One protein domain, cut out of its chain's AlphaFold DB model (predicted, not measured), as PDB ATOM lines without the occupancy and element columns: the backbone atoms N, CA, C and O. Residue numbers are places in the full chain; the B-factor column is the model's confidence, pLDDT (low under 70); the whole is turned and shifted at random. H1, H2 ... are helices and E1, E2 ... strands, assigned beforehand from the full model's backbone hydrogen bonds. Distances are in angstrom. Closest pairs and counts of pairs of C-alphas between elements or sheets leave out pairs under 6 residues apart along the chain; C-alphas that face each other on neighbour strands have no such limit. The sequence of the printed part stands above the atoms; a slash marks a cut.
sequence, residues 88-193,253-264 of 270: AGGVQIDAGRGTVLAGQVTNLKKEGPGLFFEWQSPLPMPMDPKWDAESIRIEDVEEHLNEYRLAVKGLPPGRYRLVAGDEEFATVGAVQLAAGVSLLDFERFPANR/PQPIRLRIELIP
ATOM      1  N   ALA A  88      -9.180   5.341 -16.394       93.69
ATOM      2  CA  ALA A  88      -9.821   4.393 -17.295       93.69
ATOM      3  C   ALA A  88      -8.846   3.301 -17.763       93.69
ATOM      4  O   ALA A  88      -9.246   2.168 -18.025       93.69
ATOM      5  N   GLY A  89      -7.553   3.624 -17.862       95.38
ATOM      6  CA  GLY A  89      -6.507   2.684 -18.252       95.38
ATOM      7  C   GLY A  89      -5.295   3.374 -18.861       95.38
ATOM      8  O   GLY A  89      -5.296   4.562 -19.137       95.38
ATOM      9  N   GLY A  90      -4.222   2.636 -19.100       96.62
ATOM     10  CA  GLY A  90      -3.074   3.223 -19.771       96.62
ATOM     11  C   GLY A  90      -1.866   2.318 -19.786       96.62
ATOM     12  O   GLY A  90      -1.827   1.275 -19.127       96.62
ATOM     13  N   VAL A  91      -0.876   2.740 -20.561       98.31
ATOM     14  CA  VAL A  91       0.385   2.027 -20.737       98.31
ATOM     15  C   VAL A  91       1.538   3.000 -20.563       98.31
ATOM     16  O   VAL A  91       1.558   4.071 -21.170       98.31
ATOM     17  N   GLN A  92       2.523   2.598 -19.765       98.62
ATOM     18  CA  GLN A  92       3.794   3.302 -19.642       98.62
ATOM     19  C   GLN A  92       4.933   2.335 -19.967       98.62
ATOM     20  O   GLN A  92       5.064   1.295 -19.322       98.62
ATOM     21  N   ILE A  93       5.760   2.663 -20.961       98.75
ATOM     22  CA  ILE A  93       6.889   1.834 -21.408       98.75
ATOM     23  C   ILE A  93       8.178   2.660 -21.401       98.75
ATOM     24  O   ILE A  93       8.214   3.803 -21.855       98.75
ATOM     25  N   ASP A  94       9.264   2.048 -20.935       98.19
ATOM     26  CA  ASP A  94      10.627   2.510 -21.192       98.19
ATOM     27  C   ASP A  94      11.211   1.684 -22.346       98.19
ATOM     28  O   ASP A  94      11.630   0.538 -22.173       98.19
ATOM     29  N   ALA A  95      11.212   2.263 -23.546       97.00
ATOM     30  CA  ALA A  95      11.730   1.645 -24.761       97.00
ATOM     31  C   ALA A  95      13.257   1.479 -24.724       97.00
ATOM     32  O   ALA A  95      13.796   0.544 -25.322       97.00
ATOM     33  N   GLY A  96      13.961   2.365 -24.008       93.75
ATOM     34  CA  GLY A  96      15.410   2.297 -23.842       93.75
ATOM     35  C   GLY A  96      15.802   1.009 -23.127       93.75
ATOM     36  O   GLY A  96      16.628   0.244 -23.633       93.75
ATOM     37  N   ARG A  97      15.118   0.733 -22.011       94.81
ATOM     38  CA  ARG A  97      15.299  -0.465 -21.177       94.81
ATOM     39  C   ARG A  97      14.533  -1.693 -21.672       94.81
ATOM     40  O   ARG A  97      14.872  -2.801 -21.274       94.81
ATOM     41  N   GLY A  98      13.527  -1.511 -22.526       95.06
ATOM     42  CA  GLY A  98      12.643  -2.590 -22.974       95.06
ATOM     43  C   GLY A  98      11.726  -3.103 -21.860       95.06
ATOM     44  O   GLY A  98      11.475  -4.301 -21.781       95.06
ATOM     45  N   THR A  99      11.265  -2.215 -20.974       97.44
ATOM     46  CA  THR A  99      10.487  -2.580 -19.779       97.44
ATOM     47  C   THR A  99       9.129  -1.893 -19.752       97.44
ATOM     48  O   THR A  99       9.023  -0.701 -20.042       97.44
ATOM     49  N   VAL A 100       8.104  -2.628 -19.323       98.44
ATOM     50  CA  VAL A 100       6.776  -2.088 -19.004       98.44
ATOM     51  C   VAL A 100       6.819  -1.501 -17.594       98.44
ATOM     52  O   VAL A 100       7.245  -2.176 -16.660       98.44
ATOM     53  N   LEU A 101       6.406  -0.244 -17.446       98.06
ATOM     54  CA  LEU A 101       6.324   0.464 -16.164       98.06
ATOM     55  C   LEU A 101       4.899   0.436 -15.591       98.06
ATOM     56  O   LEU A 101       4.735   0.365 -14.377       98.06
ATOM     57  N   ALA A 102       3.883   0.475 -16.458       97.38
ATOM     58  CA  ALA A 102       2.473   0.370 -16.089       97.38
ATOM     59  C   ALA A 102       1.633  -0.181 -17.252       97.38
ATOM     60  O   ALA A 102       1.997  -0.021 -18.420       97.38
ATOM     61  N   GLY A 103       0.487  -0.776 -16.917       96.44
ATOM     62  CA  GLY A 103      -0.452  -1.372 -17.869       96.44
ATOM     63  C   GLY A 103      -0.260  -2.881 -18.053       96.44
ATOM     64  O   GLY A 103       0.821  -3.427 -17.831       96.44
ATOM     65  N   GLN A 104      -1.327  -3.570 -18.463       97.06
ATOM     66  CA  GLN A 104      -1.300  -5.009 -18.744       97.06
ATOM     67  C   GLN A 104      -0.747  -5.288 -20.144       97.06
ATOM     68  O   GLN A 104      -1.487  -5.606 -21.078       97.06
ATOM     69  N   VAL A 105       0.564  -5.115 -20.283       98.38
ATOM     70  CA  VAL A 105       1.285  -5.298 -21.542       98.38
ATOM     71  C   VAL A 105       1.978  -6.657 -21.582       98.38
ATOM     72  O   VAL A 105       2.669  -7.051 -20.643       98.38
ATOM     73  N   THR A 106       1.844  -7.347 -22.708       98.31
ATOM     74  CA  THR A 106       2.545  -8.590 -23.033       98.31
ATOM     75  C   THR A 106       3.285  -8.441 -24.362       98.31
ATOM     76  O   THR A 106       3.091  -7.480 -25.108       98.31
ATOM     77  N   ASN A 107       4.178  -9.388 -24.667       97.69
ATOM     78  CA  ASN A 107       4.856  -9.469 -25.967       97.69
ATOM     79  C   ASN A 107       5.606  -8.190 -26.400       97.69
ATOM     80  O   ASN A 107       5.760  -7.956 -27.597       97.69
ATOM     81  N   LEU A 108       6.108  -7.394 -25.446       98.44
ATOM     82  CA  LEU A 108       6.901  -6.195 -25.731       98.44
ATOM     83  C   LEU A 108       8.202  -6.560 -26.457       98.44
ATOM     84  O   LEU A 108       9.032  -7.306 -25.934       98.44
ATOM     85  N   LYS A 109       8.388  -6.013 -27.658       97.31
ATOM     86  CA  LYS A 109       9.552  -6.235 -28.521       97.31
ATOM     87  C   LYS A 109       9.963  -4.930 -29.198       97.31
ATOM     88  O   LYS A 109       9.127  -4.083 -29.501       97.31
ATOM     89  N   LYS A 110      11.262  -4.782 -29.461       95.81
ATOM     90  CA  LYS A 110      11.774  -3.729 -30.347       95.81
ATOM     91  C   LYS A 110      11.563  -4.146 -31.799       95.81
ATOM     92  O   LYS A 110      11.902  -5.271 -32.159       95.81
ATOM     93  N   GLU A 111      11.066  -3.230 -32.619       91.75
ATOM     94  CA  GLU A 111      10.929  -3.404 -34.068       91.75
ATOM     95  C   GLU A 111      11.631  -2.239 -34.773       91.75
ATOM     96  O   GLU A 111      11.092  -1.142 -34.911       91.75
ATOM     97  N   GLY A 112      12.898  -2.452 -35.145       88.62
ATOM     98  CA  GLY A 112      13.762  -1.380 -35.644       88.62
ATOM     99  C   GLY A 112      13.872  -0.221 -34.631       88.62
ATOM    100  O   GLY A 112      14.192  -0.471 -33.468       88.62
ATOM    101  N   PRO A 113      13.621   1.041 -35.033       91.75
ATOM    102  CA  PRO A 113      13.581   2.203 -34.132       91.75
ATOM    103  C   PRO A 113      12.252   2.355 -33.360       91.75
ATOM    104  O   PRO A 113      12.034   3.385 -32.714       91.75
ATOM    105  N   GLY A 114      11.356   1.375 -33.486       95.44
ATOM    106  CA  GLY A 114      10.009   1.345 -32.943       95.44
ATOM    107  C   GLY A 114       9.773   0.216 -31.937       95.44
ATOM    108  O   GLY A 114      10.709  -0.428 -31.454       95.44
ATOM    109  N   LEU A 115       8.501  -0.030 -31.624       97.88
ATOM    110  CA  LEU A 115       8.064  -1.068 -30.688       97.88
ATOM    111  C   LEU A 115       6.842  -1.819 -31.211       97.88
ATOM    112  O   LEU A 115       5.965  -1.222 -31.831       97.88
ATOM    113  N   PHE A 116       6.748  -3.087 -30.830       98.44
ATOM    114  CA  PHE A 116       5.528  -3.881 -30.870       98.44
ATOM    115  C   PHE A 116       5.183  -4.355 -29.461       98.44
ATOM    116  O   PHE A 116       6.075  -4.734 -28.699       98.44
ATOM    117  N   PHE A 117       3.898  -4.356 -29.117       98.69
ATOM    118  CA  PHE A 117       3.399  -4.980 -27.897       98.69
ATOM    119  C   PHE A 117       1.908  -5.307 -27.998       98.69
ATOM    120  O   PHE A 117       1.184  -4.775 -28.837       98.69
ATOM    121  N   GLU A 118       1.441  -6.181 -27.115       98.62
ATOM    122  CA  GLU A 118       0.022  -6.468 -26.926       98.62
ATOM    123  C   GLU A 118      -0.443  -5.867 -25.601       98.62
ATOM    124  O   GLU A 118       0.261  -5.941 -24.597       98.62
ATOM    125  N   TRP A 119      -1.624  -5.260 -25.593       98.31
ATOM    126  CA  TRP A 119      -2.215  -4.649 -24.409       98.31
ATOM    127  C   TRP A 119      -3.596  -5.245 -24.143       98.31
ATOM    128  O   TRP A 119      -4.456  -5.217 -25.021       98.31
ATOM    129  N   GLN A 120      -3.818  -5.761 -22.930       97.88
ATOM    130  CA  GLN A 120      -5.165  -6.051 -22.427       97.88
ATOM    131  C   GLN A 120      -5.812  -4.740 -21.988       97.88
ATOM    132  O   GLN A 120      -5.651  -4.280 -20.856       97.88
ATOM    133  N   SER A 121      -6.476  -4.099 -22.938       97.19
ATOM    134  CA  SER A 121      -6.989  -2.754 -22.787       97.19
ATOM    135  C   SER A 121      -8.367  -2.751 -22.128       97.19
ATOM    136  O   SER A 121      -9.299  -3.269 -22.742       97.19
ATOM    137  N   PRO A 122      -8.565  -2.109 -20.962       96.12
ATOM    138  CA  PRO A 122      -9.913  -1.740 -20.531       96.12
ATOM    139  C   PRO A 122     -10.545  -0.757 -21.533       96.12
ATOM    140  O   PRO A 122      -9.854  -0.200 -22.394       96.12
ATOM    141  N   LEU A 123     -11.858  -0.552 -21.428       95.25
ATOM    142  CA  LEU A 123     -12.537   0.495 -22.187       95.25
ATOM    143  C   LEU A 123     -12.502   1.818 -21.420       95.25
ATOM    144  O   LEU A 123     -12.769   1.811 -20.216       95.25
ATOM    145  N   PRO A 124     -12.249   2.945 -22.102       96.25
ATOM    146  CA  PRO A 124     -12.527   4.240 -21.517       96.25
ATOM    147  C   PRO A 124     -14.027   4.434 -21.308       96.25
ATOM    148  O   PRO A 124     -14.861   3.787 -21.953       96.25
ATOM    149  N   MET A 125     -14.377   5.362 -20.421       94.56
ATOM    150  CA  MET A 125     -15.741   5.855 -20.343       94.56
ATOM    151  C   MET A 125     -16.123   6.446 -21.710       94.56
ATOM    152  O   MET A 125     -15.353   7.225 -22.284       94.56
ATOM    153  N   PRO A 126     -17.291   6.089 -22.262       93.25
ATOM    154  CA  PRO A 126     -17.721   6.658 -23.524       93.25
ATOM    155  C   PRO A 126     -18.032   8.148 -23.392       93.25
ATOM    156  O   PRO A 126     -18.705   8.570 -22.453       93.25
ATOM    157  N   MET A 127     -17.595   8.923 -24.382       91.38
ATOM    158  CA  MET A 127     -17.921  10.341 -24.508       91.38
ATOM    159  C   MET A 127     -19.147  10.487 -25.417       91.38
ATOM    160  O   MET A 127     -19.092  10.094 -26.585       91.38
ATOM    161  N   ASP A 128     -20.264  11.014 -24.903       94.19
ATOM    162  CA  ASP A 128     -21.458  11.237 -25.728       94.19
ATOM    163  C   ASP A 128     -21.262  12.493 -26.600       94.19
ATOM    164  O   ASP A 128     -21.065  13.584 -26.058       94.19
ATOM    165  N   PRO A 129     -21.364  12.399 -27.940       93.12
ATOM    166  CA  PRO A 129     -21.247  13.560 -28.826       93.12
ATOM    167  C   PRO A 129     -22.351  14.613 -28.621       93.12
ATOM    168  O   PRO A 129     -22.264  15.704 -29.182       93.12
ATOM    169  N   LYS A 130     -23.406  14.308 -27.855       95.94
ATOM    170  CA  LYS A 130     -24.450  15.270 -27.469       95.94
ATOM    171  C   LYS A 130     -24.039  16.190 -26.323       95.94
ATOM    172  O   LYS A 130     -24.769  17.143 -26.049       95.94
ATOM    173  N   TRP A 131     -22.949  15.893 -25.622       96.31
ATOM    174  CA  TRP A 131     -22.449  16.772 -24.574       96.31
ATOM    175  C   TRP A 131     -21.870  18.050 -25.171       96.31
ATOM    176  O   TRP A 131     -21.227  18.041 -26.220       96.31
ATOM    177  N   ASP A 132     -22.071  19.165 -24.479       96.81
ATOM    178  CA  ASP A 132     -21.426  20.415 -24.840       96.81
ATOM    179  C   ASP A 132     -19.912  20.313 -24.570       96.81
ATOM    180  O   ASP A 132     -19.472  20.189 -23.425       96.81
ATOM    181  N   ALA A 133     -19.110  20.393 -25.634       95.25
ATOM    182  CA  ALA A 133     -17.658  20.227 -25.581       95.25
ATOM    183  C   ALA A 133     -16.950  21.225 -24.647       95.25
ATOM    184  O   ALA A 133     -15.984  20.872 -23.973       95.25
ATOM    185  N   GLU A 134     -17.437  22.461 -24.565       96.75
ATOM    186  CA  GLU A 134     -16.867  23.473 -23.678       96.75
ATOM    187  C   GLU A 134     -17.197  23.159 -22.209       96.75
ATOM    188  O   GLU A 134     -16.393  23.433 -21.321       96.75
ATOM    189  N   SER A 135     -18.332  22.510 -21.932       97.25
ATOM    190  CA  SER A 135     -18.685  22.070 -20.581       97.25
ATOM    191  C   SER A 135     -17.805  20.904 -20.158       97.25
ATOM    192  O   SER A 135     -17.285  20.920 -19.048       97.25
ATOM    193  N   ILE A 136     -17.564  19.951 -21.061       95.75
ATOM    194  CA  ILE A 136     -16.620  18.851 -20.838       95.75
ATOM    195  C   ILE A 136     -15.207  19.376 -20.558       95.75
ATOM    196  O   ILE A 136     -14.540  18.884 -19.651       95.75
ATOM    197  N   ARG A 137     -14.773  20.415 -21.282       95.06
ATOM    198  CA  ARG A 137     -13.474  21.064 -21.065       95.06
ATOM    199  C   ARG A 137     -13.392  21.791 -19.720       95.06
ATOM    200  O   ARG A 137     -12.369  21.702 -19.054       95.06
ATOM    201  N   ILE A 138     -14.432  22.533 -19.332       96.50
ATOM    202  CA  ILE A 138     -14.477  23.267 -18.052       96.50
ATOM    203  C   ILE A 138     -14.427  22.312 -16.857       96.50
ATOM    204  O   ILE A 138     -13.799  22.634 -15.851       96.50
ATOM    205  N   GLU A 139     -15.092  21.166 -16.969       95.94
ATOM    206  CA  GLU A 139     -15.155  20.156 -15.908       95.94
ATOM    207  C   GLU A 139     -13.962  19.194 -15.917       95.94
ATOM    208  O   GLU A 139     -13.854  18.361 -15.023       95.94
ATOM    209  N   ASP A 140     -13.068  19.316 -16.903       94.94
ATOM    210  CA  ASP A 140     -11.835  18.533 -17.014       94.94
ATOM    211  C   ASP A 140     -12.081  17.018 -16.859       94.94
ATOM    212  O   ASP A 140     -11.458  16.313 -16.062       94.94
ATOM    213  N   VAL A 141     -13.081  16.530 -17.601       93.06
ATOM    214  CA  VAL A 141     -13.637  15.173 -17.457       93.06
ATOM    215  C   VAL A 141     -12.587  14.080 -17.659       93.06
ATOM    216  O   VAL A 141     -12.633  13.061 -16.972       93.06
ATOM    217  N   GLU A 142     -11.652  14.277 -18.592       92.75
ATOM    218  CA  GLU A 142     -10.578  13.311 -18.839       92.75
ATOM    219  C   GLU A 142      -9.746  13.089 -17.575       92.75
ATOM    220  O   GLU A 142      -9.602  11.952 -17.136       92.75
ATOM    221  N   GLU A 143      -9.248  14.158 -16.960       91.69
ATOM    222  CA  GLU A 143      -8.337  14.062 -15.819       91.69
ATOM    223  C   GLU A 143      -9.016  13.474 -14.570       91.69
ATOM    224  O   GLU A 143      -8.402  12.738 -13.791       91.69
ATOM    225  N   HIS A 144     -10.308  13.761 -14.386       91.75
ATOM    226  CA  HIS A 144     -11.036  13.386 -13.172       91.75
ATOM    227  C   HIS A 144     -11.742  12.035 -13.251       91.75
ATOM    228  O   HIS A 144     -11.968  11.418 -12.210       91.75
ATOM    229  N   LEU A 145     -12.135  11.580 -14.444       94.50
ATOM    230  CA  LEU A 145     -13.030  10.425 -14.591       94.50
ATOM    231  C   LEU A 145     -12.686   9.498 -15.760       94.50
ATOM    232  O   LEU A 145     -13.341   8.463 -15.900       94.50
ATOM    233  N   ASN A 146     -11.726   9.849 -16.620       96.12
ATOM    234  CA  ASN A 146     -11.484   9.078 -17.836       96.12
ATOM    235  C   ASN A 146     -10.018   9.065 -18.294       96.12
ATOM    236  O   ASN A 146      -9.748   9.032 -19.492       96.12
ATOM    237  N   GLU A 147      -9.053   9.089 -17.373       96.62
ATOM    238  CA  GLU A 147      -7.639   9.165 -17.737       96.62
ATOM    239  C   GLU A 147      -7.244   7.901 -18.512       96.62
ATOM    240  O   GLU A 147      -7.260   6.784 -17.979       96.62
ATOM    241  N   TYR A 148      -6.914   8.089 -19.792       97.75
ATOM    242  CA  TYR A 148      -6.667   7.002 -20.725       97.75
ATOM    243  C   TYR A 148      -5.454   7.294 -21.612       97.75
ATOM    244  O   TYR A 148      -5.585   7.861 -22.694       97.75
ATOM    245  N   ARG A 149      -4.245   6.972 -21.132       97.69
ATOM    246  CA  ARG A 149      -2.985   7.501 -21.699       97.69
ATOM    247  C   ARG A 149      -2.005   6.430 -22.185       97.69
ATOM    248  O   ARG A 149      -1.857   5.365 -21.583       97.69
ATOM    249  N   LEU A 150      -1.253   6.763 -23.238       98.56
ATOM    250  CA  LEU A 150      -0.085   6.010 -23.706       98.56
ATOM    251  C   LEU A 150       1.182   6.854 -23.553       98.56
ATOM    252  O   LEU A 150       1.328   7.882 -24.214       98.56
ATOM    253  N   ALA A 151       2.123   6.384 -22.734       98.62
ATOM    254  CA  ALA A 151       3.434   6.996 -22.567       98.62
ATOM    255  C   ALA A 151       4.561   6.023 -22.935       98.62
ATOM    256  O   ALA A 151       4.660   4.923 -22.389       98.62
ATOM    257  N   VAL A 152       5.459   6.446 -23.824       98.56
ATOM    258  CA  VAL A 152       6.643   5.670 -24.209       98.56
ATOM    259  C   VAL A 152       7.880   6.553 -24.187       98.56
ATOM    260  O   VAL A 152       8.048   7.447 -25.013       98.56
ATOM    261  N   LYS A 153       8.771   6.280 -23.233       98.12
ATOM    262  CA  LYS A 153      10.046   6.986 -23.058       98.12
ATOM    263  C   LYS A 153      11.186   6.216 -23.719       98.12
ATOM    264  O   LYS A 153      11.094   5.010 -23.917       98.12
ATOM    265  N   GLY A 154      12.284   6.902 -24.036       96.94
ATOM    266  CA  GLY A 154      13.502   6.265 -24.557       96.94
ATOM    267  C   GLY A 154      13.452   5.866 -26.036       96.94
ATOM    268  O   GLY A 154      14.329   5.133 -26.490       96.94
ATOM    269  N   LEU A 155      12.454   6.334 -26.789       97.06
ATOM    270  CA  LEU A 155      12.456   6.246 -28.248       97.06
ATOM    271  C   LEU A 155      13.441   7.268 -28.853       97.06
ATOM    272  O   LEU A 155      13.579   8.368 -28.306       97.06
ATOM    273  N   PRO A 156      14.107   6.944 -29.978       96.00
ATOM    274  CA  PRO A 156      14.876   7.917 -30.747       96.00
ATOM    275  C   PRO A 156      14.078   9.187 -31.101       96.00
ATOM    276  O   PRO A 156      12.856   9.135 -31.255       96.00
ATOM    277  N   PRO A 157      14.741  10.344 -31.279       96.44
ATOM    278  CA  PRO A 157      14.069  11.547 -31.756       96.44
ATOM    279  C   PRO A 157      13.413  11.320 -33.122       96.44
ATOM    280  O   PRO A 157      14.045  10.814 -34.048       96.44
ATOM    281  N   GLY A 158      12.156  11.733 -33.263       96.00
ATOM    282  CA  GLY A 158      11.429  11.611 -34.520       96.00
ATOM    283  C   GLY A 158       9.918  11.701 -34.356       96.00
ATOM    284  O   GLY A 158       9.404  11.989 -33.270       96.00
ATOM    285  N   ARG A 159       9.210  11.463 -35.462       97.75
ATOM    286  CA  ARG A 159       7.757  11.276 -35.485       97.75
ATOM    287  C   ARG A 159       7.449   9.800 -35.645       97.75
ATOM    288  O   ARG A 159       8.127   9.110 -36.400       97.75
ATOM    289  N   TYR A 160       6.417   9.353 -34.958       98.06
ATOM    290  CA  TYR A 160       6.014   7.966 -34.906       98.06
ATOM    291  C   TYR A 160       4.580   7.816 -35.369       98.06
ATOM    292  O   TYR A 160       3.705   8.559 -34.923       98.06
ATOM    293  N   ARG A 161       4.357   6.828 -36.225       98.00
ATOM    294  CA  ARG A 161       3.042   6.295 -36.534       98.00
ATOM    295  C   ARG A 161       2.627   5.342 -35.415       98.00
ATOM    296  O   ARG A 161       3.405   4.465 -35.037       98.00
ATOM    297  N   LEU A 162       1.414   5.509 -34.900       98.44
ATOM    298  CA  LEU A 162       0.798   4.607 -33.932       98.44
ATOM    299  C   LEU A 162      -0.261   3.767 -34.643       98.44
ATOM    300  O   LEU A 162      -1.202   4.304 -35.234       98.44
ATOM    301  N   VAL A 163      -0.097   2.449 -34.593       98.56
ATOM    302  CA  VAL A 163      -0.942   1.489 -35.307       98.56
ATOM    303  C   VAL A 163      -1.558   0.519 -34.312       98.56
ATOM    304  O   VAL A 163      -0.845  -0.057 -33.490       98.56
ATOM    305  N   ALA A 164      -2.872   0.326 -34.394       98.19
ATOM    306  CA  ALA A 164      -3.612  -0.661 -33.618       98.19
ATOM    307  C   ALA A 164      -4.159  -1.741 -34.564       98.19
ATOM    308  O   ALA A 164      -4.967  -1.458 -35.447       98.19
ATOM    309  N   GLY A 165      -3.692  -2.982 -34.407       96.19
ATOM    310  CA  GLY A 165      -3.902  -4.034 -35.401       96.19
ATOM    311  C   GLY A 165      -3.260  -3.643 -36.731       96.19
ATOM    312  O   GLY A 165      -2.032  -3.563 -36.821       96.19
ATOM    313  N   ASP A 166      -4.096  -3.354 -37.726       95.00
ATOM    314  CA  ASP A 166      -3.688  -2.963 -39.080       95.00
ATOM    315  C   ASP A 166      -3.991  -1.489 -39.406       95.00
ATOM    316  O   ASP A 166      -3.691  -1.025 -40.504       95.00
ATOM    317  N   GLU A 167      -4.568  -0.735 -38.464       96.94
ATOM    318  CA  GLU A 167      -5.027   0.637 -38.689       96.94
ATOM    319  C   GLU A 167      -4.140   1.658 -37.966       96.94
ATOM    320  O   GLU A 167      -3.957   1.601 -36.746       96.94
ATOM    321  N   GLU A 168      -3.593   2.619 -38.715       97.69
ATOM    322  CA  GLU A 168      -2.991   3.821 -38.133       97.69
ATOM    323  C   GLU A 168      -4.086   4.683 -37.494       97.69
ATOM    324  O   GLU A 168      -5.023   5.111 -38.173       97.69
ATOM    325  N   PHE A 169      -3.939   4.985 -36.202       97.62
ATOM    326  CA  PHE A 169      -4.868   5.862 -35.485       97.62
ATOM    327  C   PHE A 169      -4.279   7.238 -35.164       97.62
ATOM    328  O   PHE A 169      -5.043   8.166 -34.902       97.62
ATOM    329  N   ALA A 170      -2.951   7.393 -35.188       97.88
ATOM    330  CA  ALA A 170      -2.296   8.665 -34.898       97.88
ATOM    331  C   ALA A 170      -0.862   8.734 -35.437       97.88
ATOM    332  O   ALA A 170      -0.180   7.721 -35.581       97.88
ATOM    333  N   THR A 171      -0.366   9.961 -35.612       97.62
ATOM    334  CA  THR A 171       1.063  10.249 -35.760       97.62
ATOM    335  C   THR A 171       1.485  11.286 -34.717       97.62
ATOM    336  O   THR A 171       0.992  12.413 -34.734       97.62
ATOM    337  N   VAL A 172       2.449  10.947 -33.857       97.88
ATOM    338  CA  VAL A 172       2.887  11.781 -32.718       97.88
ATOM    339  C   VAL A 172       4.406  11.957 -32.683       97.88
ATOM    340  O   VAL A 172       5.153  11.170 -33.263       97.88
ATOM    341  N   GLY A 173       4.900  13.005 -32.026       97.81
ATOM    342  CA  GLY A 173       6.338  13.179 -31.795       97.81
ATOM    343  C   GLY A 173       6.855  12.332 -30.628       97.81
ATOM    344  O   GLY A 173       6.128  12.094 -29.667       97.81
ATOM    345  N   ALA A 174       8.139  11.959 -30.653       97.75
ATOM    346  CA  ALA A 174       8.791  11.235 -29.552       97.75
ATOM    347  C   ALA A 174       8.630  11.944 -28.192       97.75
ATOM    348  O   ALA A 174       8.393  11.298 -27.178       97.75
ATOM    349  N   VAL A 175       8.713  13.282 -28.175       98.00
ATOM    350  CA  VAL A 175       8.554  14.097 -26.956       98.00
ATOM    351  C   VAL A 175       7.123  14.033 -26.417       98.00
ATOM    352  O   VAL A 175       6.936  13.865 -25.217       98.00
ATOM    353  N   GLN A 176       6.118  14.117 -27.296       97.94
ATOM    354  CA  GLN A 176       4.707  14.001 -26.905       97.94
ATOM    355  C   GLN A 176       4.416  12.607 -26.350       97.94
ATOM    356  O   GLN A 176       3.814  12.470 -25.290       97.94
ATOM    357  N   LEU A 177       4.911  11.569 -27.026       97.94
ATOM    358  CA  LEU A 177       4.728  10.193 -26.588       97.94
ATOM    359  C   LEU A 177       5.464   9.906 -25.270       97.94
ATOM    360  O   LEU A 177       4.947   9.172 -24.439       97.94
ATOM    361  N   ALA A 178       6.624  10.519 -25.026       98.31
ATOM    362  CA  ALA A 178       7.331  10.409 -23.750       98.31
ATOM    363  C   ALA A 178       6.612  11.125 -22.593       98.31
ATOM    364  O   ALA A 178       6.711  10.670 -21.449       98.31
ATOM    365  N   ALA A 179       5.911  12.228 -22.883       98.00
ATOM    366  CA  ALA A 179       5.076  12.948 -21.919       98.00
ATOM    367  C   ALA A 179       3.779  12.187 -21.588       98.00
ATOM    368  O   ALA A 179       3.307  12.260 -20.459       98.00
ATOM    369  N   GLY A 180       3.265  11.411 -22.544       97.75
ATOM    370  CA  GLY A 180       2.016  10.667 -22.423       97.75
ATOM    371  C   GLY A 180       0.905  11.343 -23.212       97.75
ATOM    372  O   GLY A 180       0.443  12.422 -22.852       97.75
ATOM    373  N   VAL A 181       0.470  10.700 -24.293       97.88
ATOM    374  CA  VAL A 181      -0.651  11.185 -25.109       97.88
ATOM    375  C   VAL A 181      -1.965  10.631 -24.569       97.88
ATOM    376  O   VAL A 181      -2.008   9.469 -24.153       97.88
ATOM    377  N   SER A 182      -3.024  11.446 -24.579       97.19
ATOM    378  CA  SER A 182      -4.381  10.944 -24.353       97.19
ATOM    379  C   SER A 182      -4.778  10.077 -25.538       97.19
ATOM    380  O   SER A 182      -4.649  10.477 -26.693       97.19
ATOM    381  N   LEU A 183      -5.220   8.857 -25.262       97.69
ATOM    382  CA  LEU A 183      -5.777   7.985 -26.281       97.69
ATOM    383  C   LEU A 183      -7.218   8.374 -26.618       97.69
ATOM    384  O   LEU A 183      -7.683   7.984 -27.685       97.69
ATOM    385  N   LEU A 184      -7.908   9.150 -25.768       95.75
ATOM    386  CA  LEU A 184      -9.278   9.618 -26.023       95.75
ATOM    387  C   LEU A 184      -9.366  10.549 -27.239       95.75
ATOM    388  O   LEU A 184     -10.383  10.554 -27.927       95.75
ATOM    389  N   ASP A 185      -8.281  11.261 -27.551       93.69
ATOM    390  CA  ASP A 185      -8.192  12.174 -28.700       93.69
ATOM    391  C   ASP A 185      -8.275  11.455 -30.060       93.69
ATOM    392  O   ASP A 185      -8.463  12.085 -31.103       93.69
ATOM    393  N   PHE A 186      -8.122  10.128 -30.083       95.88
ATOM    394  CA  PHE A 186      -8.042   9.349 -31.313       95.88
ATOM    395  C   PHE A 186      -9.307   8.514 -31.527       95.88
ATOM    396  O   PHE A 186      -9.376   7.355 -31.126       95.88
ATOM    397  N   GLU A 187     -10.306   9.060 -32.225       92.81
ATOM    398  CA  GLU A 187     -11.577   8.366 -32.519       92.81
ATOM    399  C   GLU A 187     -11.374   6.975 -33.157       92.81
ATOM    400  O   GLU A 187     -12.102   6.027 -32.863       92.81
ATOM    401  N   ARG A 188     -10.341   6.826 -33.999       94.62
ATOM    402  CA  ARG A 188     -10.000   5.556 -34.666       94.62
ATOM    403  C   ARG A 188      -9.355   4.523 -33.744       94.62
ATOM    404  O   ARG A 188      -9.165   3.379 -34.152       94.62
ATOM    405  N   PHE A 189      -9.006   4.883 -32.514       97.19
ATOM    406  CA  PHE A 189      -8.451   3.921 -31.577       97.19
ATOM    407  C   PHE A 189      -9.515   2.864 -31.214       97.19
ATOM    408  O   PHE A 189     -10.636   3.232 -30.846       97.19
ATOM    409  N   PRO A 190      -9.222   1.546 -31.305       96.81
ATOM    410  CA  PRO A 190     -10.247   0.508 -31.165       96.81
ATOM    411  C   PRO A 190     -11.055   0.570 -29.864       96.81
ATOM    412  O   PRO A 190     -12.266   0.347 -29.903       96.81
ATOM    413  N   ALA A 191     -10.423   0.920 -28.739       96.75
ATOM    414  CA  ALA A 191     -11.113   1.038 -27.456       96.75
ATOM    415  C   ALA A 191     -12.133   2.191 -27.438       96.75
ATOM    416  O   ALA A 191     -13.215   2.030 -26.881       96.75
ATOM    417  N   ASN A 192     -11.853   3.308 -28.120       96.44
ATOM    418  CA  ASN A 192     -12.785   4.436 -28.214       96.44
ATOM    419  C   ASN A 192     -14.017   4.072 -29.050       96.44
ATOM    420  O   ASN A 192     -15.145   4.365 -28.658       96.44
ATOM    421  N   ARG A 193     -13.830   3.352 -30.165       95.62
ATOM    422  CA  ARG A 193     -14.956   2.830 -30.963       95.62
ATOM    423  C   ARG A 193     -15.791   1.814 -30.190       95.62
ATOM    424  O   ARG A 193     -17.017   1.828 -30.280       95.62
ATOM    425  N   PRO A 253     -11.947  -6.212 -20.864       95.38
ATOM    426  CA  PRO A 253     -10.682  -5.808 -21.452       95.38
ATOM    427  C   PRO A 253     -10.430  -6.515 -22.789       95.38
ATOM    428  O   PRO A 253     -10.558  -7.735 -22.888       95.38
ATOM    429  N   GLN A 254     -10.084  -5.743 -23.816       92.94
ATOM    430  CA  GLN A 254      -9.882  -6.234 -25.176       92.94
ATOM    431  C   GLN A 254      -8.384  -6.320 -25.497       92.94
ATOM    432  O   GLN A 254      -7.645  -5.374 -25.209       92.94
ATOM    433  N   PRO A 255      -7.910  -7.405 -26.132       96.50
ATOM    434  CA  PRO A 255      -6.537  -7.484 -26.608       96.50
ATOM    435  C   PRO A 255      -6.329  -6.534 -27.796       96.50
ATOM    436  O   PRO A 255      -6.956  -6.687 -28.843       96.50
ATOM    437  N   ILE A 256      -5.405  -5.583 -27.667       98.00
ATOM    438  CA  ILE A 256      -5.011  -4.669 -28.746       98.00
ATOM    439  C   ILE A 256      -3.531  -4.877 -29.063       98.00
ATOM    440  O   ILE A 256      -2.668  -4.721 -28.201       98.00
ATOM    441  N   ARG A 257      -3.229  -5.211 -30.321       98.44
ATOM    442  CA  ARG A 257      -1.859  -5.219 -30.855       98.44
ATOM    443  C   ARG A 257      -1.465  -3.803 -31.231       98.44
ATOM    444  O   ARG A 257      -2.126  -3.208 -32.076       98.44
ATOM    445  N   LEU A 258      -0.403  -3.287 -30.634       98.62
ATOM    446  CA  LEU A 258       0.096  -1.939 -30.863       98.62
ATOM    447  C   LEU A 258       1.476  -1.978 -31.511       98.62
ATOM    448  O   LEU A 258       2.374  -2.680 -31.045       98.62
ATOM    449  N   ARG A 259       1.640  -1.186 -32.572       98.62
ATOM    450  CA  ARG A 259       2.930  -0.888 -33.200       98.62
ATOM    451  C   ARG A 259       3.202   0.607 -33.145       98.62
ATOM    452  O   ARG A 259       2.313   1.425 -33.383       98.62
ATOM    453  N   ILE A 260       4.443   0.946 -32.833       98.38
ATOM    454  CA  ILE A 260       4.969   2.308 -32.812       98.38
ATOM    455  C   ILE A 260       6.099   2.343 -33.828       98.38
ATOM    456  O   ILE A 260       7.144   1.750 -33.590       98.38
ATOM    457  N   GLU A 261       5.900   3.020 -34.952       97.81
ATOM    458  CA  GLU A 261       6.797   2.945 -36.110       97.81
ATOM    459  C   GLU A 261       7.408   4.314 -36.396       97.81
ATOM    460  O   GLU A 261       6.684   5.293 -36.563       97.81
ATOM    461  N   LEU A 262       8.739   4.414 -36.457       96.94
ATOM    462  CA  LEU A 262       9.397   5.676 -36.809       96.94
ATOM    463  C   LEU A 262       9.083   6.036 -38.265       96.94
ATOM    464  O   LEU A 262       9.301   5.232 -39.170       96.94
ATOM    465  N   ILE A 263       8.652   7.272 -38.496       95.94
ATOM    466  CA  ILE A 263       8.467   7.823 -39.836       95.94
ATOM    467  C   ILE A 263       9.829   8.323 -40.342       95.94
ATOM    468  O   ILE A 263      10.421   9.202 -39.704       95.94
ATOM    469  N   PRO A 264      10.347   7.804 -41.472       88.31
ATOM    470  CA  PRO A 264      11.609   8.265 -42.037       88.31
ATOM    471  C   PRO A 264      11.582   9.763 -42.367       88.31
ATOM    472  O   PRO A 264      10.582  10.304 -42.845       88.31
TER     473      PRO A 264
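Overview. This is residues 88 to 193 and 253 to 264 of the 270 residues of an uncharacterized protein of Planctomycetes bacterium (UniProt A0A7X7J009). Two sheets lie partly face to face as a sandwich, a twisted one of five strands, E3 to E4 to E8 to E6 to E7, and a smaller one of three, E2 to E1 to E5, with their strands crossed at 40 degrees. H3 stands beside E5 at the smaller sheet's edge, and H1 and H2 lie beyond one end of the sandwich, where residues 128 to 135 stick out. The larger sheet is antiparallel, the smaller mixed. The printed part has 118 residues, with four named helices and eight named strands in the order E1 E2 E3 E4 H1 H2 E5 E6 E7 H3 H4 E8; the class is mixed, helices and strands. It is compact, with a radius of gyration of the C-alphas of 14.3 A, and spans 43 by 27 by 25 A.

Arrangement. In the larger sheet, E3, residues 105 to 111, and E4, residues 114 to 121, form a hairpin, with N 106 and O 118 2.8 A apart. E4 bends by 53 degrees at residue 118. E8, residues 254 to 262, is antiparallel to E4, with N 256 and O 119 2.8 A apart. E6, residues 159 to 164, is antiparallel to E8, with N 161 and O 261 2.8 A apart. E7, residues 167 to 173, forms a hairpin with E6, with N 162 and O 170 2.8 A apart. In the smaller sheet, E1, residues 88 to 94, forms a hairpin with E2, residues 99 to 102, with N 101 and O 92 2.8 A apart. E5, residues 147 to 153, is parallel to E1 at 5 degrees, with N 151 and O 91 2.8 A apart. The facing parts of the two sheets are 9.8 A centre to centre. H3, residues 174 to 179, touches E5, the closest C-alphas being those of Lys 153 and Ala 178, 4.4 A apart; it stands at the smaller sheet's level, at a height of 1.0 A. H4, residues 190 to 193, only grazes the larger sheet. H2, residues 141 to 145, only grazes the smaller sheet. H1, residues 133 to 138, is on neither sheet and meets H2 only through their link. In H1, H2 and H3 every O i to N i+4 pair is within hydrogen-bond range; H4 is too short for one.

Along the chain. E8 is 25.5 A long, E1 20.9 A and E4 20.2 A. E1 begins at C-alpha 88 (-9.821, 4.393, -17.295), and E8 ends at C-alpha 262 (9.397, 5.676, -36.809).

Size, cuts and confidence. The C-alphas farthest apart, of Arg 97 and Lys 130, are 43.2 A apart. Residues 194 to 252 are not printed; C-alphas 193 and 253 across this cut are 13.5 A apart. The link from E4 to H1 is long. The mean pLDDT of the printed part is 96.4, and no printed residue is under 70.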